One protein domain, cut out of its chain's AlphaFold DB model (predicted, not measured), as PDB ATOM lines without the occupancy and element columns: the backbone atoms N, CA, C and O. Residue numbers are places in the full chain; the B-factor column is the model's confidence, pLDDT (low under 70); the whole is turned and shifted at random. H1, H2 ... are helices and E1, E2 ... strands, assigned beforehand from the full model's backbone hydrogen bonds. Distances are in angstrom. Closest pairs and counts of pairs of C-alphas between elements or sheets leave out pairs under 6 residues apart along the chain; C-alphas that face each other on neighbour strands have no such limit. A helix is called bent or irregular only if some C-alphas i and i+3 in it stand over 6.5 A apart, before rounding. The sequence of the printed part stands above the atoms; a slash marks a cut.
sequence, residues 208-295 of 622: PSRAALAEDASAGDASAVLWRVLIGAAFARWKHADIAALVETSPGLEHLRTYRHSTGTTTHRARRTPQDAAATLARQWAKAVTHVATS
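What this domain is: This is residues 208 to 295 of the 622 residues of an uncharacterized protein of Citricoccus sp. SGAir0253 (UniProt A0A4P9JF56). A small body of crossed helices has a two-stranded hairpin, E1 and E2, reaching out from one end. In the body H2 lies between H1 and the far half of the long helix H5, with the short H4 across the start of H2 and the short H3 packed on H5. The printed part has 88 residues with five named helices and two named strands, in the order H1, H2, H3, H4, E1, E2, H5; the sheet, order E1 - E2, is antiparallel and the class is mostly helix. The whole is compact, with a radius of gyration of the C-alphas of 12.9 A, yet elongated, spanning 41 by 26 by 25 A.

How they stand to each other: H1, residues 208 to 214, touches H2, residues 222 to 235, at a steep tilt of 57 degrees, opposite ways; their closest C-alphas, of Ser 209 and Val 229, are 4.7 A apart. H4, residues 251 to 257, touches H2 about perpendicular, at 74 degrees, the closest C-alphas being those of Ala 222 and His 255, 5.0 A. H4 also touches H1 about perpendicular, at 75 degrees, with the C-alphas of Leu 213 and Gly 252 closest, 4.2 A. H5, residues 274 to 294, touches H2 with residues 284 to 292 alone, at a steep tilt of 54 degrees, the same way; the closest C-alphas are those of Ile 231 and Ala 288, 5.3 A. H5 touches H4 with residues 277 to 281 alone, at a steep tilt of 67 degrees, opposite ways, the closest C-alphas being those of Leu 256 and Ala 277, 5.1 A. H3, residues 240 to 244, touches H5 at residues 278 to 285 alone, closest at the C-alphas of His 240 and Trp 285, 6.8 A. H1 and H5 are apart. E1, residues 258 to 262, and E2, residues 267 to 271, form an antiparallel hairpin at 146 degrees, with N 259 and O 270 at 2.9 A and N 268 and O 261 at 3.0 A, within hydrogen-bond range. In H1, H2, H3 and H5 every O i to N i+4 pair is within range; in H4 0 of 3 are, beside 3 of 4 O i to N i+3 pairs.

Where its parts are: H1 begins at C-alpha 208, (322.227, 277.416, 239.241). H2 is 19.9 A long. H4 is irregular: C-alphas 252 and 255 are 7.8 A apart. E1 is 12.8 A long and E2 13.3 A. H5, 30.1 A long, ends at C-alpha 294, (318.793, 295.455, 229.571).

The domain as a whole: The C-alphas farthest apart, of Arg 237 and Thr 265, are 42.5 A apart. The printed part has no cut and no long link. Mean pLDDT of the printed part is 85.8; residues 219, 263 to 266 and 294 to 295 are under 70.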
ATOM      1  N   PRO A 208     323.497 277.148 238.561       82.56
ATOM      2  CA  PRO A 208     322.227 277.416 239.241       82.56
ATOM      3  C   PRO A 208     320.993 277.183 238.358       82.56
ATOM      4  O   PRO A 208     319.990 276.649 238.822       82.56
ATOM      5  N   SER A 209     321.060 277.542 237.074       91.06
ATOM      6  CA  SER A 209     319.951 277.363 236.127       91.06
ATOM      7  C   SER A 209     319.821 275.919 235.650       91.06
ATOM      8  O   SER A 209     318.710 275.450 235.421       91.06
ATOM      9  N   ARG A 210     320.938 275.189 235.546       93.88
ATOM     10  CA  ARG A 210     320.946 273.742 235.298       93.88
ATOM     11  C   ARG A 210     320.337 272.976 236.474       93.88
ATOM     12  O   ARG A 210     319.537 272.076 236.243       93.88
ATOM     13  N   ALA A 211     320.664 273.358 237.710       89.88
ATOM     14  CA  ALA A 211     320.032 272.806 238.906       89.88
ATOM     15  C   ALA A 211     318.529 273.127 238.941       89.88
ATOM     16  O   ALA A 211     317.723 272.220 239.117       89.88
ATOM     17  N   ALA A 212     318.144 274.378 238.660       91.88
ATOM     18  CA  ALA A 212     316.739 274.783 238.587       91.88
ATOM     19  C   ALA A 212     315.949 274.021 237.505       91.88
ATOM     20  O   ALA A 212     314.777 273.732 237.699       91.88
ATOM     21  N   LEU A 213     316.573 273.655 236.378       93.88
ATOM     22  CA  LEU A 213     315.923 272.872 235.318       93.88
ATOM     23  C   LEU A 213     315.572 271.441 235.775       93.88
ATOM     24  O   LEU A 213     314.576 270.878 235.316       93.88
ATOM     25  N   ALA A 214     316.378 270.873 236.674       92.81
ATOM     26  CA  ALA A 214     316.169 269.552 237.264       92.81
ATOM     27  C   ALA A 214     315.329 269.581 238.559       92.81
ATOM     28  O   ALA A 214     314.934 268.525 239.044       92.81
ATOM     29  N   GLU A 215     315.061 270.765 239.116       90.69
ATOM     30  CA  GLU A 215     314.325 270.948 240.369       90.69
ATOM     31  C   GLU A 215     312.852 270.538 240.213       90.69
ATOM     32  O   GLU A 215     312.173 270.980 239.283       90.69
ATOM     33  N   ASP A 216     312.333 269.724 241.139       87.38
ATOM     34  CA  ASP A 216     310.902 269.425 241.197       87.38
ATOM     35  C   ASP A 216     310.123 270.640 241.718       87.38
ATOM     36  O   ASP A 216     309.948 270.870 242.915       87.38
ATOM     37  N   ALA A 217     309.635 271.437 240.776       82.56
ATOM     38  CA  ALA A 217     308.901 272.654 241.058       82.56
ATOM     39  C   ALA A 217     307.421 272.414 241.433       82.56
ATOM     40  O   ALA A 217     306.701 273.382 241.721       82.56
ATOM     41  N   SER A 218     306.941 271.162 241.449       76.25
ATOM     42  CA  SER A 218     305.526 270.803 241.640       76.25
ATOM     43  C   SER A 218     304.963 271.154 243.023       76.25
ATOM     44  O   SER A 218     303.772 271.467 243.119       76.25
ATOM     45  N   ALA A 219     305.812 271.246 244.052       66.50
ATOM     46  CA  ALA A 219     305.435 271.638 245.416       66.50
ATOM     47  C   ALA A 219     305.856 273.076 245.804       66.50
ATOM     48  O   ALA A 219     305.362 273.619 246.791       66.50
ATOM     49  N   GLY A 220     306.729 273.724 245.020       74.12
ATOM     50  CA  GLY A 220     307.335 275.026 245.344       74.12
ATOM     51  C   GLY A 220     306.867 276.219 244.494       74.12
ATOM     52  O   GLY A 220     305.820 276.203 243.822       74.12
ATOM     53  N   ASP A 221     307.663 277.293 244.501       80.94
ATOM     54  CA  ASP A 221     307.490 278.455 243.619       80.94
ATOM     55  C   ASP A 221     308.003 278.159 242.201       80.94
ATOM     56  O   ASP A 221     309.086 278.571 241.782       80.94
ATOM     57  N   ALA A 222     307.181 277.445 241.433       85.19
ATOM     58  CA  ALA A 222     307.517 277.080 240.064       85.19
ATOM     59  C   ALA A 222     307.727 278.288 239.140       85.19
ATOM     60  O   ALA A 222     308.441 278.167 238.150       85.19
ATOM     61  N   SER A 223     307.124 279.448 239.433       82.69
ATOM     62  CA  SER A 223     307.370 280.671 238.660       82.69
ATOM     63  C   SER A 223     308.800 281.170 238.854       82.69
ATOM     64  O   SER A 223     309.459 281.509 237.873       82.69
ATOM     65  N   ALA A 224     309.300 281.167 240.093       81.06
ATOM     66  CA  ALA A 224     310.678 281.540 240.392       81.06
ATOM     67  C   ALA A 224     311.692 280.525 239.834       81.06
ATOM     68  O   ALA A 224     312.737 280.920 239.314       81.06
ATOM     69  N   VAL A 225     311.385 279.223 239.893       88.81
ATOM     70  CA  VAL A 225     312.201 278.166 239.259       88.81
ATOM     71  C   VAL A 225     312.273 278.383 237.747       88.81
ATOM     72  O   VAL A 225     313.368 278.503 237.198       88.81
ATOM     73  N   LEU A 226     311.120 278.539 237.085       92.62
ATOM     74  CA  LEU A 226     311.046 278.814 235.651       92.62
ATOM     75  C   LEU A 226     311.851 280.065 235.282       92.62
ATOM     76  O   LEU A 226     312.611 280.052 234.320       92.62
ATOM     77  N   TRP A 227     311.719 281.144 236.051       91.38
ATOM     78  CA  TRP A 227     312.442 282.385 235.793       91.38
ATOM     79  C   TRP A 227     313.968 282.208 235.865       91.38
ATOM     80  O   TRP A 227     314.678 282.663 234.963       91.38
ATOM     81  N   ARG A 228     314.479 281.475 236.868       92.12
ATOM     82  CA  ARG A 228     315.912 281.124 236.983       92.12
ATOM     83  C   ARG A 228     316.409 280.301 235.791       92.12
ATOM     84  O   ARG A 228     317.526 280.526 235.318       92.12
ATOM     85  N   VAL A 229     315.591 279.375 235.290       94.38
ATOM     86  CA  VAL A 229     315.901 278.591 234.085       94.38
ATOM     87  C   VAL A 229     315.980 279.495 232.853       94.38
ATOM     88  O   VAL A 229     316.980 279.457 232.136       94.38
ATOM     89  N   LEU A 230     314.973 280.345 232.620       95.50
ATOM     90  CA  LEU A 230     314.894 281.174 231.410       95.50
ATOM     91  C   LEU A 230     315.978 282.258 231.358       95.50
ATOM     92  O   LEU A 230     316.542 282.479 230.288       95.50
ATOM     93  N   ILE A 231     316.319 282.893 232.486       92.38
ATOM     94  CA  ILE A 231     317.438 283.850 232.542       92.38
ATOM     95  C   ILE A 231     318.758 283.157 232.195       92.38
ATOM     96  O   ILE A 231     319.505 283.654 231.350       92.38
ATOM     97  N   GLY A 232     319.047 282.004 232.808       87.25
ATOM     98  CA  GLY A 232     320.285 281.270 232.539       87.25
ATOM     99  C   GLY A 232     320.380 280.777 231.102       87.25
ATOM    100  O   GLY A 232     321.437 280.886 230.487       87.25
ATOM    101  N   ALA A 233     319.269 280.299 230.541       93.88
ATOM    102  CA  ALA A 233     319.178 279.887 229.145       93.88
ATOM    103  C   ALA A 233     319.401 281.062 228.179       93.88
ATOM    104  O   ALA A 233     320.199 280.951 227.246       93.88
ATOM    105  N   ALA A 234     318.768 282.212 228.431       91.19
ATOM    106  CA  ALA A 234     318.988 283.422 227.643       91.19
ATOM    107  C   ALA A 234     320.459 283.880 227.718       91.19
ATOM    108  O   ALA A 234     321.071 284.169 226.688       91.19
ATOM    109  N   PHE A 235     321.067 283.874 228.912       84.69
ATOM    110  CA  PHE A 235     322.483 284.208 229.106       84.69
ATOM    111  C   PHE A 235     323.417 283.243 228.357       84.69
ATOM    112  O   PHE A 235     324.373 283.674 227.700       84.69
ATOM    113  N   ALA A 236     323.087 281.949 228.386       86.56
ATOM    114  CA  ALA A 236     323.765 280.874 227.667       86.56
ATOM    115  C   ALA A 236     323.481 280.859 226.152       86.56
ATOM    116  O   ALA A 236     323.944 279.955 225.458       86.56
ATOM    117  N   ARG A 237     322.769 281.860 225.614       88.81
ATOM    118  CA  ARG A 237     322.462 281.997 224.177       88.81
ATOM    119  C   ARG A 237     321.629 280.841 223.619       88.81
ATOM    120  O   ARG A 237     321.750 280.497 222.446       88.81
ATOM    121  N   TRP A 238     320.797 280.232 224.457       93.69
ATOM    122  CA  TRP A 238     319.781 279.287 223.998       93.69
ATOM    123  C   TRP A 238     318.680 280.045 223.248       93.69
ATOM    124  O   TRP A 238     318.482 281.246 223.455       93.69
ATOM    125  N   LYS A 239     317.965 279.345 222.368       93.00
ATOM    126  CA  LYS A 239     316.790 279.849 221.648       93.00
ATOM    127  C   LYS A 239     315.497 279.381 222.321       93.00
ATOM    128  O   LYS A 239     315.494 278.418 223.087       93.00
ATOM    129  N   HIS A 240     314.371 280.007 221.969       94.06
ATOM    130  CA  HIS A 240     313.048 279.602 222.459       94.06
ATOM    131  C   HIS A 240     312.764 278.116 222.181       94.06
ATOM    132  O   HIS A 240     312.262 277.400 223.047       94.06
ATOM    133  N   ALA A 241     313.139 277.637 220.989       91.38
ATOM    134  CA  ALA A 241     312.974 276.244 220.578       91.38
ATOM    135  C   ALA A 241     313.712 275.247 221.492       91.38
ATOM    136  O   ALA A 241     313.188 274.166 221.756       91.38
ATOM    137  N   ASP A 242     314.882 275.621 222.025       93.19
ATOM    138  CA  ASP A 242     315.658 274.758 222.923       93.19
ATOM    139  C   ASP A 242     314.919 274.517 224.247       93.19
ATOM    140  O   ASP A 242     314.980 273.424 224.800       93.19
ATOM    141  N   ILE A 243     314.200 275.528 224.748       95.38
ATOM    142  CA  ILE A 243     313.377 275.402 225.956       95.38
ATOM    143  C   ILE A 243     312.061 274.699 225.649       95.38
ATOM    144  O   ILE A 243     311.640 273.845 226.425       95.38
ATOM    145  N   ALA A 244     311.431 275.011 224.512       93.06
ATOM    146  CA  ALA A 244     310.194 274.367 224.082       93.06
ATOM    147  C   ALA A 244     310.347 272.837 223.998       93.06
ATOM    148  O   ALA A 244     309.466 272.110 224.449       93.06
ATOM    149  N   ALA A 245     311.496 272.357 223.508       93.44
ATOM    150  CA  ALA A 245     311.822 270.933 223.433       93.44
ATOM    151  C   ALA A 245     311.908 270.233 224.805       93.44
ATOM    152  O   ALA A 245     311.795 269.013 224.872       93.44
ATOM    153  N   LEU A 246     312.098 270.987 225.892       94.31
ATOM    154  CA  LEU A 246     312.279 270.461 227.246       94.31
ATOM    155  C   LEU A 246     311.012 270.533 228.109       94.31
ATOM    156  O   LEU A 246     310.993 269.961 229.198       94.31
ATOM    157  N   VAL A 247     309.958 271.225 227.656       92.94
ATOM    158  CA  VAL A 247     308.761 271.519 228.473       92.94
ATOM    159  C   VAL A 247     308.091 270.254 229.004       92.94
ATOM    160  O   VAL A 247     307.692 270.220 230.166       92.94
ATOM    161  N   GLU A 248     307.987 269.207 228.187       88.50
ATOM    162  CA  GLU A 248     307.329 267.963 228.600       88.50
ATOM    163  C   GLU A 248     308.201 267.112 229.535       88.50
ATOM    164  O   GLU A 248     307.668 266.380 230.366       88.50
ATOM    165  N   THR A 249     309.529 267.227 229.454       90.06
ATOM    166  CA  THR A 249     310.467 266.315 230.128       90.06
ATOM    167  C   THR A 249     311.124 266.894 231.377       90.06
ATOM    168  O   THR A 249     311.520 266.134 232.255       90.06
ATOM    169  N   SER A 250     311.279 268.216 231.477       92.94
ATOM    170  CA  SER A 250     312.056 268.851 232.549       92.94
ATOM    171  C   SER A 250     311.177 269.299 233.728       92.94
ATOM    172  O   SER A 250     310.320 270.166 233.542       92.94
ATOM    173  N   PRO A 251     311.410 268.790 234.957       91.25
ATOM    174  CA  PRO A 251     310.631 269.154 236.149       91.25
ATOM    175  C   PRO A 251     310.643 270.655 236.475       91.25
ATOM    176  O   PRO A 251     309.617 271.212 236.867       91.25
ATOM    177  N   GLY A 252     311.756 271.349 236.215       90.12
ATOM    178  CA  GLY A 252     311.891 272.787 236.476       90.12
ATOM    179  C   GLY A 252     311.000 273.684 235.610       90.12
ATOM    180  O   GLY A 252     310.850 274.874 235.886       90.12
ATOM    181  N   LEU A 253     310.381 273.129 234.561       94.00
ATOM    182  CA  LEU A 253     309.471 273.836 233.657       94.00
ATOM    183  C   LEU A 253     307.994 273.661 234.036       94.00
ATOM    184  O   LEU A 253     307.106 274.050 233.275       94.00
ATOM    185  N   GLU A 254     307.710 273.142 235.233       92.31
ATOM    186  CA  GLU A 254     306.355 272.858 235.708       92.31
ATOM    187  C   GLU A 254     305.410 274.064 235.616       92.31
ATOM    188  O   GLU A 254     304.255 273.917 235.229       92.31
ATOM    189  N   HIS A 255     305.902 275.285 235.857       91.00
ATOM    190  CA  HIS A 255     305.080 276.492 235.730       91.00
ATOM    191  C   HIS A 255     304.579 276.757 234.310       91.00
ATOM    192  O   HIS A 255     303.637 277.525 234.165       91.00
ATOM    193  N   LEU A 256     305.167 276.176 233.263       92.12
ATOM    194  CA  LEU A 256     304.614 276.258 231.908       92.12
ATOM    195  C   LEU A 256     303.446 275.284 231.748       92.12
ATOM    196  O   LEU A 256     302.403 275.654 231.202       92.12
ATOM    197  N   ARG A 257     303.584 274.081 232.313       92.38
ATOM    198  CA  ARG A 257     302.583 273.011 232.260       92.38
ATOM    199  C   ARG A 257     301.382 273.266 233.166       92.38
ATOM    200  O   ARG A 257     300.275 272.884 232.799       92.38
ATOM    201  N   THR A 258     301.565 273.927 234.309       89.75
ATOM    202  CA  THR A 258     300.507 274.101 235.317       89.75
ATOM    203  C   THR A 258     300.430 275.506 235.915       89.75
ATOM    204  O   THR A 258     301.425 276.226 236.051       89.75
ATOM    205  N   TYR A 259     299.217 275.918 236.282       84.00
ATOM    206  CA  TYR A 259     298.943 277.162 237.002       84.00
ATOM    207  C   TYR A 259     298.348 276.863 238.379       84.00
ATOM    208  O   TYR A 259     297.745 275.812 238.589       84.00
ATOM    209  N   ARG A 260     298.524 277.788 239.332       82.38
ATOM    210  CA  ARG A 260     297.855 277.689 240.635       82.38
ATOM    211  C   ARG A 260     296.391 278.074 240.470       82.38
ATOM    212  O   ARG A 260     296.095 279.171 240.002       82.38
ATOM    213  N   HIS A 261     295.505 277.182 240.885       78.31
ATOM    214  CA  HIS A 261     294.080 277.423 240.989       78.31
ATOM    215  C   HIS A 261     293.703 277.391 242.475       78.31
ATOM    216  O   HIS A 261     293.946 276.398 243.164       78.31
ATOM    217  N   SER A 262     293.187 278.512 242.981       75.94
ATOM    218  CA  SER A 262     292.725 278.639 244.365       75.94
ATOM    219  C   SER A 262     291.210 278.751 244.374       75.94
ATOM    220  O   SER A 262     290.650 279.585 243.664       75.94
ATOM    221  N   THR A 263     290.562 277.925 245.188       67.94
ATOM    222  CA  THR A 263     289.108 277.938 245.417       67.94
ATOM    223  C   THR A 263     288.741 278.609 246.747       67.94
ATOM    224  O   THR A 263     287.619 278.478 247.224       67.94
ATOM    225  N   GLY A 264     289.687 279.323 247.372       62.72
ATOM    226  CA  GLY A 264     289.508 280.010 248.658       62.72
ATOM    227  C   GLY A 264     289.790 279.143 249.891       62.72
ATOM    228  O   GLY A 264     290.291 279.663 250.881       62.72
ATOM    229  N   THR A 265     289.563 277.827 249.827       64.88
ATOM    230  CA  THR A 265     289.840 276.871 250.926       64.88
ATOM    231  C   THR A 265     290.978 275.895 250.625       64.88
ATOM    232  O   THR A 265     291.598 275.372 251.547       64.88
ATOM    233  N   THR A 266     291.302 275.663 249.351       65.25
ATOM    234  CA  THR A 266     292.434 274.828 248.916       65.25
ATOM    235  C   THR A 266     293.098 275.426 247.677       65.25
ATOM    236  O   THR A 266     292.447 276.012 246.813       65.25
ATOM    237  N   THR A 267     294.423 275.286 247.587       72.00
ATOM    238  CA  THR A 267     295.201 275.651 246.395       72.00
ATOM    239  C   THR A 267     295.734 274.377 245.763       72.00
ATOM    240  O   THR A 267     296.464 273.634 246.411       72.00
ATOM    241  N   HIS A 268     295.401 274.135 244.498       77.12
ATOM    242  CA  HIS A 268     295.950 273.023 243.724       77.12
ATOM    243  C   HIS A 268     296.503 273.519 242.387       77.12
ATOM    244  O   HIS A 268     296.246 274.647 241.957       77.12
ATOM    245  N   ARG A 269     297.316 272.690 241.729       81.25
ATOM    246  CA  ARG A 269     297.826 272.983 240.389       81.25
ATOM    247  C   ARG A 269     296.925 272.345 239.343       81.25
ATOM    248  O   ARG A 269     296.691 271.145 239.377       81.25
ATOM    249  N   ALA A 270     296.439 273.162 238.416       85.00
ATOM    250  CA  ALA A 270     295.668 272.714 237.266       85.00
ATOM    251  C   ALA A 270     296.547 272.753 236.008       85.00
ATOM    252  O   ALA A 270     297.394 273.641 235.853       85.00
ATOM    253  N   ARG A 271     296.362 271.778 235.113       89.12
ATOM    254  CA  ARG A 271     297.118 271.682 233.857       89.12
ATOM    255  C   ARG A 271     296.653 272.754 232.875       89.12
ATOM    256  O   ARG A 271     295.456 272.965 232.699       89.12
ATOM    257  N   ARG A 272     297.602 273.429 232.229       90.44
ATOM    258  CA  ARG A 272     297.326 274.333 231.110       90.44
ATOM    259  C   ARG A 272     297.048 273.545 229.842       90.44
ATOM    260  O   ARG A 272     297.580 272.453 229.640       90.44
ATOM    261  N   THR A 273     296.263 274.147 228.958       90.12
ATOM    262  CA  THR A 273     296.171 273.671 227.581       90.12
ATOM    263  C   THR A 273     297.534 273.833 226.884       90.12
ATOM    264  O   THR A 273     298.316 274.716 227.260       90.12
ATOM    265  N   PRO A 274     297.837 273.033 225.844       85.19
ATOM    266  CA  PRO A 274     299.068 273.198 225.068       85.19
ATOM    267  C   PRO A 274     299.234 274.615 224.498       85.19
ATOM    268  O   PRO A 274     300.337 275.162 224.480       85.19
ATOM    269  N   GLN A 275     298.126 275.244 224.092       82.81
ATOM    270  CA  GLN A 275     298.118 276.608 223.569       82.81
ATOM    271  C   GLN A 275     298.498 277.636 224.646       82.81
ATOM    272  O   GLN A 275     299.332 278.509 224.398       82.81
ATOM    273  N   ASP A 276     297.956 277.506 225.859       81.81
ATOM    274  CA  ASP A 276     298.267 278.411 226.972       81.81
ATOM    275  C   ASP A 276     299.692 278.225 227.502       81.81
ATOM    276  O   ASP A 276     300.336 279.196 227.917       81.81
ATOM    277  N   ALA A 277     300.204 276.991 227.482       88.06
ATOM    278  CA  ALA A 277     301.590 276.691 227.827       88.06
ATOM    279  C   ALA A 277     302.558 277.360 226.836       88.06
ATOM    280  O   ALA A 277     303.478 278.063 227.262       88.06
ATOM    281  N   ALA A 278     302.297 277.240 225.527       85.50
ATOM    282  CA  ALA A 278     303.088 277.887 224.480       85.50
ATOM    283  C   ALA A 278     303.036 279.423 224.572       85.50
ATOM    284  O   ALA A 278     304.074 280.085 224.541       85.50
ATOM    285  N   ALA A 279     301.847 280.004 224.769       79.50
ATOM    286  CA  ALA A 279     301.688 281.449 224.954       79.50
ATOM    287  C   ALA A 279     302.397 281.956 226.225       79.50
ATOM    288  O   ALA A 279     302.964 283.054 226.252       79.50
ATOM    289  N   THR A 280     302.391 281.153 227.293       88.00
ATOM    290  CA  THR A 280     303.095 281.473 228.539       88.00
ATOM    291  C   THR A 280     304.606 281.410 228.354       88.00
ATOM    292  O   THR A 280     305.279 282.352 228.772       88.00
ATOM    293  N   LEU A 281     305.129 280.379 227.683       94.19
ATOM    294  CA  LEU A 281     306.550 280.277 227.358       94.19
ATOM    295  C   LEU A 281     307.002 281.468 226.511       94.19
ATOM    296  O   LEU A 281     307.946 282.145 226.902       94.19
ATOM    297  N   ALA A 282     306.283 281.799 225.435       87.50
ATOM    298  CA  ALA A 282     306.625 282.921 224.563       87.50
ATOM    299  C   ALA A 282     306.725 284.251 225.333       87.50
ATOM    300  O   ALA A 282     307.702 284.990 225.183       87.50
ATOM    301  N   ARG A 283     305.754 284.547 226.214       87.94
ATOM    302  CA  ARG A 283     305.794 285.750 227.067       87.94
ATOM    303  C   ARG A 283     306.945 285.728 228.066       87.94
ATOM    304  O   ARG A 283     307.622 286.741 228.221       87.94
ATOM    305  N   GLN A 284     307.127 284.626 228.794       90.56
ATOM    306  CA  GLN A 284     308.152 284.538 229.840       90.56
ATOM    307  C   GLN A 284     309.560 284.549 229.237       90.56
ATOM    308  O   GLN A 284     310.447 285.213 229.765       90.56
ATOM    309  N   TRP A 285     309.741 283.914 228.079       94.50
ATOM    310  CA  TRP A 285     310.968 283.963 227.293       94.50
ATOM    311  C   TRP A 285     311.285 285.385 226.822       94.50
ATOM    312  O   TRP A 285     312.383 285.879 227.062       94.50
ATOM    313  N   ALA A 286     310.311 286.089 226.231       84.75
ATOM    314  CA  ALA A 286     310.504 287.473 225.801       84.75
ATOM    315  C   ALA A 286     310.887 288.397 226.966       84.75
ATOM    316  O   ALA A 286     311.782 289.235 226.824       84.75
ATOM    317  N   LYS A 287     310.265 288.206 228.136       82.94
ATOM    318  CA  LYS A 287     310.638 288.912 229.368       82.94
ATOM    319  C   LYS A 287     312.062 288.580 229.809       82.94
ATOM    320  O   LYS A 287     312.810 289.503 230.106       82.94
ATOM    321  N   ALA A 288     312.448 287.305 229.825       88.69
ATOM    322  CA  ALA A 288     313.781 286.873 230.246       88.69
ATOM    323  C   ALA A 288     314.878 287.413 229.319       88.69
ATOM    324  O   ALA A 288     315.861 287.975 229.790       88.69
ATOM    325  N   VAL A 289     314.689 287.319 228.003       86.69
ATOM    326  CA  VAL A 289     315.655 287.831 227.023       86.69
ATOM    327  C   VAL A 289     315.774 289.349 227.102       86.69
ATOM    328  O   VAL A 289     316.888 289.866 227.099       86.69
ATOM    329  N   THR A 290     314.650 290.064 227.222       80.31
ATOM    330  CA  THR A 290     314.662 291.524 227.410       80.31
ATOM    331  C   THR A 290     315.383 291.885 228.702       80.31
ATOM    332  O   THR A 290     316.271 292.727 228.678       80.31
ATOM    333  N   HIS A 291     315.073 291.193 229.802       79.00
ATOM    334  CA  HIS A 291     315.731 291.391 231.087       79.00
ATOM    335  C   HIS A 291     317.247 291.189 230.979       79.00
ATOM    336  O   HIS A 291     317.996 292.065 231.384       79.00
ATOM    337  N   VAL A 292     317.728 290.105 230.367       79.94
ATOM    338  CA  VAL A 292     319.176 289.876 230.194       79.94
ATOM    339  C   VAL A 292     319.814 290.890 229.234       79.94
ATOM    340  O   VAL A 292     320.984 291.232 229.394       79.94
ATOM    341  N   ALA A 293     319.072 291.385 228.242       70.75
ATOM    342  CA  ALA A 293     319.557 292.404 227.314       70.75
ATOM    343  C   ALA A 293     319.708 293.789 227.967       70.75
ATOM    344  O   ALA A 293     320.602 294.539 227.577       70.75
ATOM    345  N   THR A 294     318.841 294.130 228.928       65.12
ATOM    346  CA  THR A 294     318.793 295.455 229.571       65.12
ATOM    347  C   THR A 294     319.444 295.504 230.947       65.12
ATOM    348  O   THR A 294     319.825 296.582 231.396       65.12
ATOM    349  N   SER A 295     319.545 294.372 231.644       62.22
ATOM    350  CA  SER A 295     320.166 294.320 232.963       62.22
ATOM    351  C   SER A 295     321.669 294.580 232.834       62.22
ATOM    352  O   SER A 295     322.314 293.995 231.953       62.22
TER     353      SER A 295